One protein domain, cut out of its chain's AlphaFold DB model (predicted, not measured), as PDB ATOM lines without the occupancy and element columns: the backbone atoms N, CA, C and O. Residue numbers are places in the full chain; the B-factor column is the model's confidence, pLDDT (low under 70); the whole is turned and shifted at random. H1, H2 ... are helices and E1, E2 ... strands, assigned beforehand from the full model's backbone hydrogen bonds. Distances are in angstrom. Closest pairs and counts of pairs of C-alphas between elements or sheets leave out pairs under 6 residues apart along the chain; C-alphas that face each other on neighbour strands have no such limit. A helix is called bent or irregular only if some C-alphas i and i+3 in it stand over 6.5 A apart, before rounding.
ATOM      1  N   GLU A   5      12.990 142.332 376.234       61.78
ATOM      2  CA  GLU A   5      11.990 141.861 377.202       61.78
ATOM      3  C   GLU A   5      10.613 142.519 377.043       61.78
ATOM      4  O   GLU A   5       9.603 141.884 377.343       61.78
ATOM      5  N   ASN A   6      10.549 143.732 376.489       68.44
ATOM      6  CA  ASN A   6       9.288 144.438 376.256       68.44
ATOM      7  C   ASN A   6       8.457 143.802 375.126       68.44
ATOM      8  O   ASN A   6       7.316 144.186 374.914       68.44
ATOM      9  N   LEU A   7       9.008 142.828 374.394       75.06
ATOM     10  CA  LEU A   7       8.349 142.220 373.236       75.06
ATOM     11  C   LEU A   7       7.382 141.096 373.603       75.06
ATOM     12  O   LEU A   7       6.525 140.745 372.792       75.06
ATOM     13  N   LYS A   8       7.483 140.536 374.814       80.69
ATOM     14  CA  LYS A   8       6.663 139.386 375.224       80.69
ATOM     15  C   LYS A   8       5.162 139.701 375.245       80.69
ATOM     16  O   LYS A   8       4.366 138.809 374.976       80.69
ATOM     17  N   GLU A   9       4.773 140.957 375.486       83.50
ATOM     18  CA  GLU A   9       3.363 141.384 375.523       83.50
ATOM     19  C   GLU A   9       2.648 141.291 374.163       83.50
ATOM     20  O   GLU A   9       1.419 141.225 374.108       83.50
ATOM     21  N   PHE A  10       3.405 141.256 373.061       88.56
ATOM     22  CA  PHE A  10       2.861 141.194 371.703       88.56
ATOM     23  C   PHE A  10       2.667 139.764 371.184       88.56
ATOM     24  O   PHE A  10       2.150 139.598 370.078       88.56
ATOM     25  N   ARG A  11       3.052 138.733 371.947       91.19
ATOM     26  CA  ARG A  11       2.857 137.329 371.560       91.19
ATOM     27  C   ARG A  11       1.367 136.993 371.467       91.19
ATOM     28  O   ARG A  11       0.575 137.321 372.351       91.19
ATOM     29  N   ASP A  12       0.980 136.317 370.393       91.75
ATOM     30  CA  ASP A  12      -0.361 135.771 370.229       91.75
ATOM     31  C   ASP A  12      -0.410 134.342 370.778       91.75
ATOM     32  O   ASP A  12      -0.068 133.389 370.079       91.75
ATOM     33  N   LEU A  13      -0.787 134.183 372.049       88.00
ATOM     34  CA  LEU A  13      -0.746 132.888 372.746       88.00
ATOM     35  C   LEU A  13      -1.605 131.807 372.065       88.00
ATOM     36  O   LEU A  13      -1.243 130.632 372.097       88.00
ATOM     37  N   ASP A  14      -2.679 132.200 371.375       85.00
ATOM     38  CA  ASP A  14      -3.567 131.288 370.639       85.00
ATOM     39  C   ASP A  14      -2.931 130.731 369.351       85.00
ATOM     40  O   ASP A  14      -3.410 129.751 368.769       85.00
ATOM     41  N   SER A  15      -1.838 131.347 368.892       90.62
ATOM     42  CA  SER A  15      -1.092 130.924 367.703       90.62
ATOM     43  C   SER A  15      -0.035 129.852 367.983       90.62
ATOM     44  O   SER A  15       0.582 129.364 367.033       90.62
ATOM     45  N   LEU A  16       0.164 129.484 369.256       92.81
ATOM     46  CA  LEU A  16       1.200 128.558 369.703       92.81
ATOM     47  C   LEU A  16       1.122 127.211 368.968       92.81
ATOM     48  O   LEU A  16       0.094 126.526 368.981       92.81
ATOM     49  N   GLY A 319      10.892 122.396 369.783       90.69
ATOM     50  CA  GLY A 319      10.763 123.841 369.697       90.69
ATOM     51  C   GLY A 319       9.297 124.263 369.681       90.69
ATOM     52  O   GLY A 319       8.400 123.421 369.566       90.69
ATOM     53  N   ILE A 320       9.045 125.563 369.788       93.62
ATOM     54  CA  ILE A 320       7.705 126.150 369.666       93.62
ATOM     55  C   ILE A 320       7.704 127.328 368.693       93.62
ATOM     56  O   ILE A 320       8.691 128.051 368.590       93.62
ATOM     57  N   GLU A 321       6.592 127.520 367.989       95.19
ATOM     58  CA  GLU A 321       6.336 128.656 367.098       95.19
ATOM     59  C   GLU A 321       5.229 129.532 367.696       95.19
ATOM     60  O   GLU A 321       4.192 129.018 368.122       95.19
ATOM     61  N   ILE A 322       5.450 130.848 367.710       94.62
ATOM     62  CA  ILE A 322       4.511 131.853 368.220       94.62
ATOM     63  C   ILE A 322       4.444 133.018 367.229       94.62
ATOM     64  O   ILE A 322       5.471 133.568 366.827       94.62
ATOM     65  N   LEU A 323       3.239 133.426 366.843       94.25
ATOM     66  CA  LEU A 323       3.017 134.628 366.042       94.25
ATOM     67  C   LEU A 323       2.980 135.878 366.923       94.25
ATOM     68  O   LEU A 323       2.586 135.843 368.089       94.25
ATOM     69  N   TYR A 324       3.376 137.004 366.338       92.56
ATOM     70  CA  TYR A 324       3.349 138.307 366.989       92.56
ATOM     71  C   TYR A 324       2.212 139.164 366.439       92.56
ATOM     72  O   TYR A 324       1.993 139.264 365.230       92.56
ATOM     73  N   LYS A 325       1.510 139.844 367.345       92.00
ATOM     74  CA  LYS A 325       0.612 140.951 367.009       92.00
ATOM     75  C   LYS A 325       1.446 142.138 366.521       92.00
ATOM     76  O   LYS A 325       2.633 142.259 366.831       92.00
ATOM     77  N   LYS A 326       0.808 143.046 365.775       87.94
ATOM     78  CA  LYS A 326       1.466 144.231 365.207       87.94
ATOM     79  C   LYS A 326       2.238 145.008 366.283       87.94
ATOM     80  O   LYS A 326       1.655 145.431 367.278       87.94
ATOM     81  N   ASN A 327       3.528 145.227 366.047       86.44
ATOM     82  CA  ASN A 327       4.456 145.891 366.965       86.44
ATOM     83  C   ASN A 327       5.383 146.847 366.198       86.44
ATOM     84  O   ASN A 327       5.491 146.781 364.975       86.44
ATOM     85  N   LYS A 328       6.051 147.761 366.911       84.50
ATOM     86  CA  LYS A 328       6.907 148.792 366.293       84.50
ATOM     87  C   LYS A 328       8.174 148.238 365.639       84.50
ATOM     88  O   LYS A 328       8.743 148.919 364.792       84.50
ATOM     89  N   LEU A 329       8.617 147.048 366.045       79.44
ATOM     90  CA  LEU A 329       9.812 146.403 365.500       79.44
ATOM     91  C   LEU A 329       9.522 145.595 364.229       79.44
ATOM     92  O   LEU A 329      10.458 145.125 363.594       79.44
ATOM     93  N   GLY A 330       8.247 145.427 363.859       88.69
ATOM     94  CA  GLY A 330       7.850 144.639 362.696       88.69
ATOM     95  C   GLY A 330       8.119 143.141 362.858       88.69
ATOM     96  O   GLY A 330       8.297 142.460 361.859       88.69
ATOM     97  N   ILE A 331       8.187 142.610 364.083       90.75
ATOM     98  CA  ILE A 331       8.326 141.161 364.303       90.75
ATOM     99  C   ILE A 331       6.984 140.492 364.000       90.75
ATOM    100  O   ILE A 331       5.950 140.923 364.503       90.75
ATOM    101  N   THR A 332       7.002 139.427 363.206       93.88
ATOM    102  CA  THR A 332       5.799 138.677 362.805       93.88
ATOM    103  C   THR A 332       5.703 137.315 363.479       93.88
ATOM    104  O   THR A 332       4.601 136.816 363.710       93.88
ATOM    105  N   LYS A 333       6.849 136.710 363.799       94.06
ATOM    106  CA  LYS A 333       6.942 135.331 364.272       94.06
ATOM    107  C   LYS A 333       8.218 135.112 365.080       94.06
ATOM    108  O   LYS A 333       9.267 135.650 364.725       94.06
ATOM    109  N   GLU A 334       8.121 134.286 366.112       94.00
ATOM    110  CA  GLU A 334       9.240 133.763 366.894       94.00
ATOM    111  C   GLU A 334       9.207 132.231 366.890       94.00
ATOM    112  O   GLU A 334       8.160 131.618 367.096       94.00
ATOM    113  N   GLU A 335      10.367 131.615 366.686       93.69
ATOM    114  CA  GLU A 335      10.598 130.194 366.942       93.69
ATOM    115  C   GLU A 335      11.573 130.043 368.112       93.69
ATOM    116  O   GLU A 335      12.649 130.639 368.108       93.69
ATOM    117  N   ILE A 336      11.217 129.238 369.110       91.06
ATOM    118  CA  ILE A 336      12.020 129.003 370.314       91.06
ATOM    119  C   ILE A 336      12.465 127.544 370.308       91.06
ATOM    120  O   ILE A 336      11.631 126.648 370.396       91.06
ATOM    121  N   TYR A 337      13.770 127.316 370.219       88.88
ATOM    122  CA  TYR A 337      14.415 126.002 370.275       88.88
ATOM    123  C   TYR A 337      15.227 125.860 371.565       88.88
ATOM    124  O   TYR A 337      15.464 126.836 372.275       88.88
ATOM    125  N   ASN A 338      15.732 124.657 371.840       82.94
ATOM    126  CA  ASN A 338      16.534 124.402 373.040       82.94
ATOM    127  C   ASN A 338      17.857 125.191 373.096       82.94
ATOM    128  O   ASN A 338      18.348 125.505 374.180       82.94
ATOM    129  N   ASP A 339      18.422 125.569 371.950       83.94
ATOM    130  CA  ASP A 339      19.715 126.254 371.841       83.94
ATOM    131  C   ASP A 339      19.617 127.715 371.360       83.94
ATOM    132  O   ASP A 339      20.548 128.501 371.565       83.94
ATOM    133  N   LYS A 340      18.493 128.114 370.752       89.06
ATOM    134  CA  LYS A 340      18.348 129.420 370.089       89.06
ATOM    135  C   LYS A 340      16.902 129.892 369.972       89.06
ATOM    136  O   LYS A 340      15.970 129.097 370.049       89.06
ATOM    137  N   ASN A 341      16.730 131.180 369.702       90.88
ATOM    138  CA  ASN A 341      15.461 131.765 369.274       90.88
ATOM    139  C   ASN A 341      15.637 132.389 367.885       90.88
ATOM    140  O   ASN A 341      16.691 132.959 367.607       90.88
ATOM    141  N   ILE A 342      14.627 132.295 367.024       92.81
ATOM    142  CA  ILE A 342      14.628 132.892 365.684       92.81
ATOM    143  C   ILE A 342      13.454 133.859 365.571       92.81
ATOM    144  O   ILE A 342      12.310 133.462 365.768       92.81
ATOM    145  N   PHE A 343      13.737 135.109 365.222       92.50
ATOM    146  CA  PHE A 343      12.758 136.171 365.011       92.50
ATOM    147  C   PHE A 343      12.643 136.473 363.524       92.50
ATOM    148  O   PHE A 343      13.656 136.598 362.842       92.50
ATOM    149  N   TYR A 344      11.417 136.614 363.027       93.88
ATOM    150  CA  TYR A 344      11.137 136.932 361.628       93.88
ATOM    151  C   TYR A 344      10.458 138.292 361.516       93.88
ATOM    152  O   TYR A 344       9.498 138.570 362.245       93.88
ATOM    153  N   PHE A 345      10.914 139.118 360.579       93.00
ATOM    154  CA  PHE A 345      10.477 140.504 360.429       93.00
ATOM    155  C   PHE A 345       9.589 140.705 359.189       93.00
ATOM    156  O   PHE A 345       9.702 139.993 358.194       93.00
ATOM    157  N   GLU A 346       8.705 141.707 359.228       91.88
ATOM    158  CA  GLU A 346       7.780 142.067 358.140       91.88
ATOM    159  C   GLU A 346       8.506 142.403 356.824       91.88
ATOM    160  O   GLU A 346       7.951 142.211 355.744       91.88
ATOM    161  N   ASN A 347       9.750 142.886 356.903       90.12
ATOM    162  CA  ASN A 347      10.585 143.219 355.746       90.12
ATOM    163  C   ASN A 347      11.267 141.995 355.095       90.12
ATOM    164  O   ASN A 347      11.959 142.159 354.092       90.12
ATOM    165  N   GLY A 348      11.063 140.789 355.636       91.00
ATOM    166  CA  GLY A 348      11.675 139.548 355.156       91.00
ATOM    167  C   GLY A 348      13.028 139.213 355.790       91.00
ATOM    168  O   GLY A 348      13.604 138.185 355.439       91.00
ATOM    169  N   ASP A 349      13.526 140.039 356.710       94.25
ATOM    170  CA  ASP A 349      14.742 139.749 357.471       94.25
ATOM    171  C   ASP A 349      14.458 138.706 358.570       94.25
ATOM    172  O   ASP A 349      13.309 138.476 358.973       94.25
ATOM    173  N   ALA A 350      15.516 138.079 359.087       93.94
ATOM    174  CA  ALA A 350      15.431 137.146 360.206       93.94
ATOM    175  C   ALA A 350      16.623 137.294 361.157       93.94
ATOM    176  O   ALA A 350      17.743 137.546 360.730       93.94
ATOM    177  N   GLU A 351      16.411 137.088 362.453       93.88
ATOM    178  CA  GLU A 351      17.461 137.169 363.467       93.88
ATOM    179  C   GLU A 351      17.485 135.911 364.330       93.88
ATOM    180  O   GLU A 351      16.490 135.561 364.957       93.88
ATOM    181  N   THR A 352      18.631 135.235 364.381       93.69
ATOM    182  CA  THR A 352      18.854 134.069 365.241       93.69
ATOM    183  C   THR A 352      19.681 134.465 366.455       93.69
ATOM    184  O   THR A 352      20.848 134.823 366.318       93.69
ATOM    185  N   ILE A 353      19.111 134.342 367.651       90.19
ATOM    186  CA  ILE A 353      19.782 134.607 368.925       90.19
ATOM    187  C   ILE A 353      20.161 133.278 369.573       90.19
ATOM    188  O   ILE A 353      19.297 132.456 369.879       90.19
ATOM    189  N   TYR A 354      21.455 133.087 369.809       86.69
ATOM    190  CA  TYR A 354      22.013 131.910 370.467       86.69
ATOM    191  C   TYR A 354      22.173 132.160 371.965       86.69
ATOM    192  O   TYR A 354      22.535 133.263 372.374       86.69
ATOM    193  N   ASP A 355      21.929 131.118 372.762       70.75
ATOM    194  CA  ASP A 355      22.113 131.125 374.218       70.75
ATOM    195  C   ASP A 355      21.437 132.320 374.924       70.75
ATOM    196  O   ASP A 355      22.062 133.182 375.542       70.75
ATOM    197  N   SER A 356      20.105 132.374 374.832       61.84
ATOM    198  CA  SER A 356      19.268 133.439 375.406       61.84
ATOM    199  C   SER A 356      19.379 133.606 376.932       61.84
ATOM    200  O   SER A 356      18.823 134.565 377.473       61.84
ATOM    201  N   ARG A 357      20.078 132.706 377.637       63.38
ATOM    202  CA  ARG A 357      20.271 132.745 379.095       63.38
ATOM    203  C   ARG A 357      21.514 133.523 379.520       63.38
ATOM    204  O   ARG A 357      21.585 133.939 380.673       63.38
ATOM    205  N   ALA A 358      22.468 133.738 378.620       64.88
ATOM    206  CA  ALA A 358      23.667 134.501 378.929       64.88
ATOM    207  C   ALA A 358      23.355 136.007 379.059       64.88
ATOM    208  O   ALA A 358      22.488 136.547 378.360       64.88
ATOM    209  N   GLU A 359      24.077 136.693 379.954       69.00
ATOM    210  CA  GLU A 359      24.085 138.167 380.028       69.00
ATOM    211  C   GLU A 359      24.584 138.786 378.713       69.00
ATOM    212  O   GLU A 359      24.149 139.872 378.318       69.00
ATOM    213  N   GLU A 360      25.471 138.055 378.036       81.56
ATOM    214  CA  GLU A 360      26.028 138.362 376.728       81.56
ATOM    215  C   GLU A 360      25.555 137.321 375.705       81.56
ATOM    216  O   GLU A 360      25.939 136.155 375.761       81.56
ATOM    217  N   ARG A 361      24.688 137.735 374.778       86.38
ATOM    218  CA  ARG A 361      24.033 136.852 373.802       86.38
ATOM    219  C   ARG A 361      24.591 137.114 372.417       86.38
ATOM    220  O   ARG A 361      24.668 138.263 371.986       86.38
ATOM    221  N   THR A 362      24.920 136.055 371.688       89.19
ATOM    222  CA  THR A 362      25.323 136.187 370.283       89.19
ATOM    223  C   THR A 362      24.089 136.174 369.393       89.19
ATOM    224  O   THR A 362      23.231 135.305 369.526       89.19
ATOM    225  N   SER A 363      24.027 137.104 368.447       91.81
ATOM    226  CA  SER A 363      22.993 137.165 367.421       91.81
ATOM    227  C   SER A 363      23.592 136.996 366.024       91.81
ATOM    228  O   SER A 363      24.718 137.423 365.762       91.81
ATOM    229  N   MET A 364      22.840 136.363 365.130       93.44
ATOM    230  CA  MET A 364      23.072 136.355 363.693       93.44
ATOM    231  C   MET A 364      21.867 136.978 362.995       93.44
ATOM    232  O   MET A 364      20.780 136.399 362.994       93.44
ATOM    233  N   TYR A 365      22.069 138.141 362.392       93.44
ATOM    234  CA  TYR A 365      21.055 138.847 361.623       93.44
ATOM    235  C   TYR A 365      21.213 138.539 360.135       93.44
ATOM    236  O   TYR A 365      22.280 138.764 359.566       93.44
ATOM    237  N   HIS A 366      20.153 138.046 359.509       93.38
ATOM    238  CA  HIS A 366      20.069 137.732 358.091       93.38
ATOM    239  C   HIS A 366      19.192 138.771 357.403       93.38
ATOM    240  O   HIS A 366      18.003 138.895 357.703       93.38
ATOM    241  N   PHE A 367      19.786 139.508 356.474       91.88
ATOM    242  CA  PHE A 367      19.070 140.477 355.663       91.88
ATOM    243  C   PHE A 367      18.423 139.773 354.463       91.88
ATOM    244  O   PHE A 367      18.993 138.863 353.860       91.88
ATOM    245  N   SER A 368      17.253 140.248 354.058       89.56
ATOM    246  CA  SER A 368      16.499 139.773 352.889       89.56
ATOM    247  C   SER A 368      17.275 139.859 351.564       89.56
ATOM    248  O   SER A 368      16.958 139.145 350.613       89.56
ATOM    249  N   ASN A 369      18.316 140.697 351.493       87.12
ATOM    250  CA  ASN A 369      19.218 140.807 350.344       87.12
ATOM    251  C   ASN A 369      20.346 139.748 350.317       87.12
ATOM    252  O   ASN A 369      21.117 139.732 349.360       87.12
ATOM    253  N   GLY A 370      20.439 138.879 351.331       86.12
ATOM    254  CA  GLY A 370      21.468 137.844 351.467       86.12
ATOM    255  C   GLY A 370      22.700 138.248 352.286       86.12
ATOM    256  O   GLY A 370      23.586 137.413 352.469       86.12
ATOM    257  N   ASP A 371      22.768 139.485 352.785       91.31
ATOM    258  CA  ASP A 371      23.825 139.917 353.704       91.31
ATOM    259  C   ASP A 371      23.617 139.294 355.100       91.31
ATOM    260  O   ASP A 371      22.496 138.973 355.507       91.31
ATOM    261  N   GLU A 372      24.699 139.158 355.870       92.44
ATOM    262  CA  GLU A 372      24.653 138.616 357.235       92.44
ATOM    263  C   GLU A 372      25.436 139.493 358.212       92.44
ATOM    264  O   GLU A 372      26.483 140.045 357.872       92.44
ATOM    265  N   GLU A 373      24.977 139.590 359.456       92.94
ATOM    266  CA  GLU A 373      25.700 140.280 360.520       92.94
ATOM    267  C   GLU A 373      25.692 139.484 361.820       92.94
ATOM    268  O   GLU A 373      24.649 139.284 362.440       92.94
ATOM    269  N   LYS A 374      26.879 139.079 362.275       92.50
ATOM    270  CA  LYS A 374      27.062 138.543 363.623       92.50
ATOM    271  C   LYS A 374      27.169 139.709 364.599       92.50
ATOM    272  O   LYS A 374      28.000 140.588 364.389       92.50
ATOM    273  N   ARG A 375      26.368 139.705 365.659       93.00
ATOM    274  CA  ARG A 375      26.279 140.782 366.655       93.00
ATOM    275  C   ARG A 375      26.298 140.225 368.077       93.00
ATOM    276  O   ARG A 375      26.108 139.024 368.279       93.00
ATOM    277  N   ILE A 376      26.481 141.104 369.057       89.12
ATOM    278  CA  ILE A 376      26.459 140.766 370.482       89.12
ATOM    279  C   ILE A 376      25.445 141.666 371.188       89.12
ATOM    280  O   ILE A 376      25.432 142.877 370.984       89.12
ATOM    281  N   TYR A 377      24.591 141.072 372.017       86.50
ATOM    282  CA  TYR A 377      23.716 141.776 372.948       86.50
ATOM    283  C   TYR A 377      24.265 141.649 374.362       86.50
ATOM    284  O   TYR A 377      24.460 140.536 374.834       86.50
ATOM    285  N   LYS A 378      24.397 142.763 375.080       85.25
ATOM    286  CA  LYS A 378      24.665 142.789 376.520       85.25
ATOM    287  C   LYS A 378      23.485 143.434 377.234       85.25
ATOM    288  O   LYS A 378      23.089 144.545 376.890       85.25
ATOM    289  N   ASN A 379      22.878 142.734 378.193       80.88
ATOM    290  CA  ASN A 379      21.678 143.209 378.907       80.88
ATOM    291  C   ASN A 379      20.522 143.642 377.973       80.88
ATOM    292  O   ASN A 379      19.785 144.589 378.261       80.88
ATOM    293  N   GLY A 380      20.376 142.959 376.832       77.56
ATOM    294  CA  GLY A 380      19.323 143.229 375.848       77.56
ATOM    295  C   GLY A 380      19.572 144.427 374.925       77.56
ATOM    296  O   GLY A 380      18.655 144.803 374.198       77.56
ATOM    297  N   VAL A 381      20.779 145.004 374.918       84.25
ATOM    298  CA  VAL A 381      21.200 146.082 374.002       84.25
ATOM    299  C   VAL A 381      22.398 145.612 373.177       84.25
ATOM    300  O   VAL A 381      23.278 144.942 373.712       84.25
ATOM    301  N   LEU A 382      22.431 145.928 371.880       87.88
ATOM    302  CA  LEU A 382      23.578 145.608 371.024       87.88
ATOM    303  C   LEU A 382      24.830 146.343 371.518       87.88
ATOM    304  O   LEU A 382      24.815 147.570 371.620       87.88
ATOM    305  N   GLN A 383      25.887 145.591 371.821       88.69
ATOM    306  CA  GLN A 383      27.109 146.100 372.436       88.69
ATOM    307  C   GLN A 383      28.314 145.253 372.026       88.69
ATOM    308  O   GLN A 383      28.269 144.031 372.142       88.69
ATOM    309  N   GLY A 384      29.412 145.898 371.635       86.88
ATOM    310  CA  GLY A 384      30.668 145.230 371.295       86.88
ATOM    311  C   GLY A 384      30.844 144.968 369.801       86.88
ATOM    312  O   GLY A 384      30.192 145.583 368.957       86.88
ATOM    313  N   GLU A 385      31.766 144.069 369.468       87.75
ATOM    314  CA  GLU A 385      32.131 143.785 368.080       87.75
ATOM    315  C   GLU A 385      30.994 143.126 367.289       87.75
ATOM    316  O   GLU A 385      30.300 142.221 367.759       87.75
ATOM    317  N   ALA A 386      30.856 143.548 366.034       90.56
ATOM    318  CA  ALA A 386      29.974 142.953 365.049       90.56
ATOM    319  C   ALA A 386      30.724 142.646 363.751       90.56
ATOM    320  O   ALA A 386      31.630 143.365 363.333       90.56
ATOM    321  N   ILE A 387      30.334 141.558 363.093       88.81
ATOM    322  CA  ILE A 387      30.960 141.078 361.862       88.81
ATOM    323  C   ILE A 387      29.897 141.054 360.775       88.81
ATOM    324  O   ILE A 387      29.030 140.182 360.771       88.81
ATOM    325  N   PHE A 388      29.995 141.991 359.840       89.50
ATOM    326  CA  PHE A 388      29.112 142.110 358.689       89.50
ATOM    327  C   PHE A 388      29.724 141.426 357.465       89.50
ATOM    328  O   PHE A 388      30.903 141.614 357.159       89.50
ATOM    329  N   LYS A 389      28.925 140.646 356.743       86.94
ATOM    330  CA  LYS A 389      29.312 139.932 355.527       86.94
ATOM    331  C   LYS A 389      28.430 140.365 354.365       86.94
ATOM    332  O   LYS A 389      27.211 140.270 354.453       86.94
ATOM    333  N   LYS A 390      29.071 140.772 353.270       85.62
ATOM    334  CA  LYS A 390      28.429 141.151 352.006       85.62
ATOM    335  C   LYS A 390      29.293 140.721 350.828       85.62
ATOM    336  O   LYS A 390      30.467 141.073 350.791       85.62
ATOM    337  N   ASP A 391      28.743 139.983 349.866       76.62
ATOM    338  CA  ASP A 391      29.449 139.566 348.638       76.62
ATOM    339  C   ASP A 391      30.839 138.925 348.891       76.62
ATOM    340  O   ASP A 391      31.826 139.262 348.233       76.62
ATOM    341  N   ASN A 392      30.956 138.034 349.890       68.75
ATOM    342  CA  ASN A 392      32.221 137.448 350.387       68.75
ATOM    343  C   ASN A 392      33.241 138.441 350.986       68.75
ATOM    344  O   ASN A 392      34.364 138.048 351.306       68.75
ATOM    345  N   LYS A 393      32.873 139.708 351.182       75.19
ATOM    346  CA  LYS A 393      33.661 140.686 351.939       75.19
ATOM    347  C   LYS A 393      33.185 140.710 353.382       75.19
ATOM    348  O   LYS A 393      31.987 140.779 353.650       75.19
ATOM    349  N   VAL A 394      34.139 140.665 354.303       78.94
ATOM    350  CA  VAL A 394      33.897 140.790 355.740       78.94
ATOM    351  C   VAL A 394      34.284 142.203 356.157       78.94
ATOM    352  O   VAL A 394      35.373 142.658 355.816       78.94
ATOM    353  N   LYS A 395      33.402 142.891 356.877       81.19
ATOM    354  CA  LYS A 395      33.688 144.160 357.551       81.19
ATOM    355  C   LYS A 395      33.403 144.008 359.042       81.19
ATOM    356  O   LYS A 395      32.369 143.455 359.416       81.19
ATOM    357  N   LYS A 396      34.316 144.488 359.885       82.44
ATOM    358  CA  LYS A 396      34.123 144.550 361.339       82.44
ATOM    359  C   LYS A 396      33.526 145.913 361.715       82.44
ATOM    360  O   LYS A 396      33.913 146.925 361.143       82.44
ATOM    361  N   TYR A 397      32.596 145.919 362.660       86.69
ATOM    362  CA  TYR A 397      31.941 147.099 363.223       86.69
ATOM    363  C   TYR A 397      31.933 146.997 364.745       86.69
ATOM    364  O   TYR A 397      32.145 145.917 365.297       86.69
ATOM    365  N   PHE A 398      31.637 148.100 365.422       85.69
ATOM    366  CA  PHE A 398      31.482 148.121 366.869       85.69
ATOM    367  C   PHE A 398      30.162 148.785 367.250       85.69
ATOM    368  O   PHE A 398      29.827 149.859 366.753       85.69
ATOM    369  N   TYR A 399      29.396 148.131 368.114       87.19
ATOM    370  CA  TYR A 399      28.165 148.672 368.667       87.19
ATOM    371  C   TYR A 399      28.427 149.304 370.032       87.19
ATOM    372  O   TYR A 399      28.964 148.649 370.929       87.19
ATOM    373  N   THR A 400      27.988 150.550 370.197       84.88
ATOM    374  CA  THR A 400      27.913 151.224 371.499       84.88
ATOM    375  C   THR A 400      26.472 151.641 371.738       84.88
ATOM    376  O   THR A 400      25.924 152.440 370.981       84.88
ATOM    377  N   ASP A 401      25.838 151.056 372.752       84.81
ATOM    378  CA  ASP A 401      24.443 151.293 373.123       84.81
ATOM    379  C   ASP A 401      23.487 151.198 371.923       84.81
ATOM    380  O   ASP A 401      22.621 152.042 371.722       84.81
ATOM    381  N   GLY A 402      23.656 150.177 371.079       83.94
ATOM    382  CA  GLY A 402      22.816 149.957 369.900       83.94
ATOM    383  C   GLY A 402      23.158 150.783 368.660       83.94
ATOM    384  O   GLY A 402      22.580 150.529 367.601       83.94
ATOM    385  N   ILE A 403      24.118 151.707 368.741       84.69
ATOM    386  CA  ILE A 403      24.599 152.482 367.594       84.69
ATOM    387  C   ILE A 403      25.782 151.752 366.960       84.69
ATOM    388  O   ILE A 403      26.778 151.485 367.628       84.69
ATOM    389  N   ARG A 404      25.667 151.433 365.667       86.62
ATOM    390  CA  ARG A 404      26.734 150.814 364.871       86.62
ATOM    391  C   ARG A 404      27.735 151.873 364.417       86.62
ATOM    392  O   ARG A 404      27.353 152.811 363.721       86.62
ATOM    393  N   GLU A 405      29.006 151.680 364.741       83.56
ATOM    394  CA  GLU A 405      30.119 152.537 364.332       83.56
ATOM    395  C   GLU A 405      31.255 151.718 363.693       83.56
ATOM    396  O   GLU A 405      31.294 150.487 363.797       83.56
ATOM    397  N   GLU A 406      32.183 152.403 363.018       81.44
ATOM    398  CA  GLU A 406      33.468 151.815 362.613       81.44
ATOM    399  C   GLU A 406      34.244 151.316 363.844       81.44
ATOM    400  O   GLU A 406      34.071 151.825 364.954       81.44
ATOM    401  N   MET A 407      35.124 150.332 363.645       82.50
ATOM    402  CA  MET A 407      35.975 149.809 364.721       82.50
ATOM    403  C   MET A 407      36.765 150.944 365.403       82.50
ATOM    404  O   MET A 407      37.329 151.771 364.684       82.50
TER     405      MET A 407
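What this domain is: This is residues 5 to 16 and 319 to 407 of the 1082 residues of an uncharacterized protein of Fusobacterium periodonticum 2_1_31 (UniProt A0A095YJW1). Picture one long antiparallel sheet in which the chain runs to and fro, strand beside strand, strongly twisted and curled like part of a barrel that stays open. A single short helix, H1, grazes the sheet near one end of the row, beside E2 and E3, and at the other end the short strand E10 pairs with E9 as the sheet's edge, their directions 130 degrees apart. The printed part has 101 residues with one named helix and ten named strands, in the order H1 and then E1 to E10; the sheet's order is likewise E1 E2 E3 E4 E5 E6 E7 E8 E9 E10, and the class is mostly strand. The whole is compact, with a radius of gyration of the C-alphas of 14.1 A, and its C-alphas span 44 by 30 by 26 A.

How they stand to each other: Start at residues 5 to 10, which form H1; it is irregular, but only just, with C-alphas 6 and 9 standing 6.7 A apart. In its backbone 0 of 2 O i to N i+4 pairs and 1 of 3 O i to N i+3 pairs are within hydrogen-bond range. A tight link leads to E1, residues 11 to 16, an edge strand. Past the cut, look at E2, residues 319 to 324, antiparallel to E1 at 125 degrees, with N 12 and O 323 2.8 A apart. H1 is on the sheet but only grazes it with residues 7 to 10; the closest C-alphas of H1 and E2 are those of Phe 10 and Tyr 324, 5.5 A apart. The pairing of E2 is staggered: its residues 319 to 323 pair with E3, residues 331 to 337, and its residues 323 to 324 with E1. From E2 to E10 the strands form a meander, each the antiparallel neighbour of the one before, and each two in succession are a hairpin. Between E2 and E3 check N 322 and O 334, 2.9 A apart. E4, residues 340 to 345, follows, with N 335 and O 342 2.8 A apart across E3 and E4. For E4 and E5, residues 350 to 354, find N 343 and O 351 at 2.8 A. For E5 and E6, residues 360 to 366, N 352 and O 364 are 2.8 A apart. E7, residues 372 to 378, is the antiparallel neighbour of E6, with N 363 and O 375 within hydrogen-bond range at 2.8 A. Residues 377 to 378 of E7 also pair with residues 381 to 382. E8, residues 384 to 390, has N 387 2.8 A from O 374 of E7, and O 386 2.8 A from N 397 of E9, residues 393 to 400. The other edge strand is E10, residues 403 to 406, antiparallel to E9 at 130 degrees, with N 405 and O 398 2.8 A apart. E1 and E10 are apart.

Where its parts are: Find C-alpha 5 at (11.990, 141.861, 377.202), where H1 begins; it spans 10.7 A, and E1 after it 9.1 A. E2 begins at C-alpha 319, (10.763, 123.841, 369.697), and measures 16.5 A, E3 17.4 A, E4 16.7 A and E5 13.3 A. E6, E7 and E8 measure 19.6, 19.7 and 19.8 A, and E9, the longest strand by residues, 22.9 A. E10, 10.2 A, ends at C-alpha 406, (33.468, 151.815, 362.613).

The domain as a whole: The two C-alphas farthest apart, those of Asp 14 and Met 407, are 44.1 A apart. Residues 17 to 318 are cut out, and C-alphas 16 and 319 stand 10.7 A apart across the cut. Of the links that are printed whole, E2 to E3 is short and the others are tight. The mean pLDDT of the printed part is 86.5; residues 5 to 6, 356 to 359 and 392 are under 70.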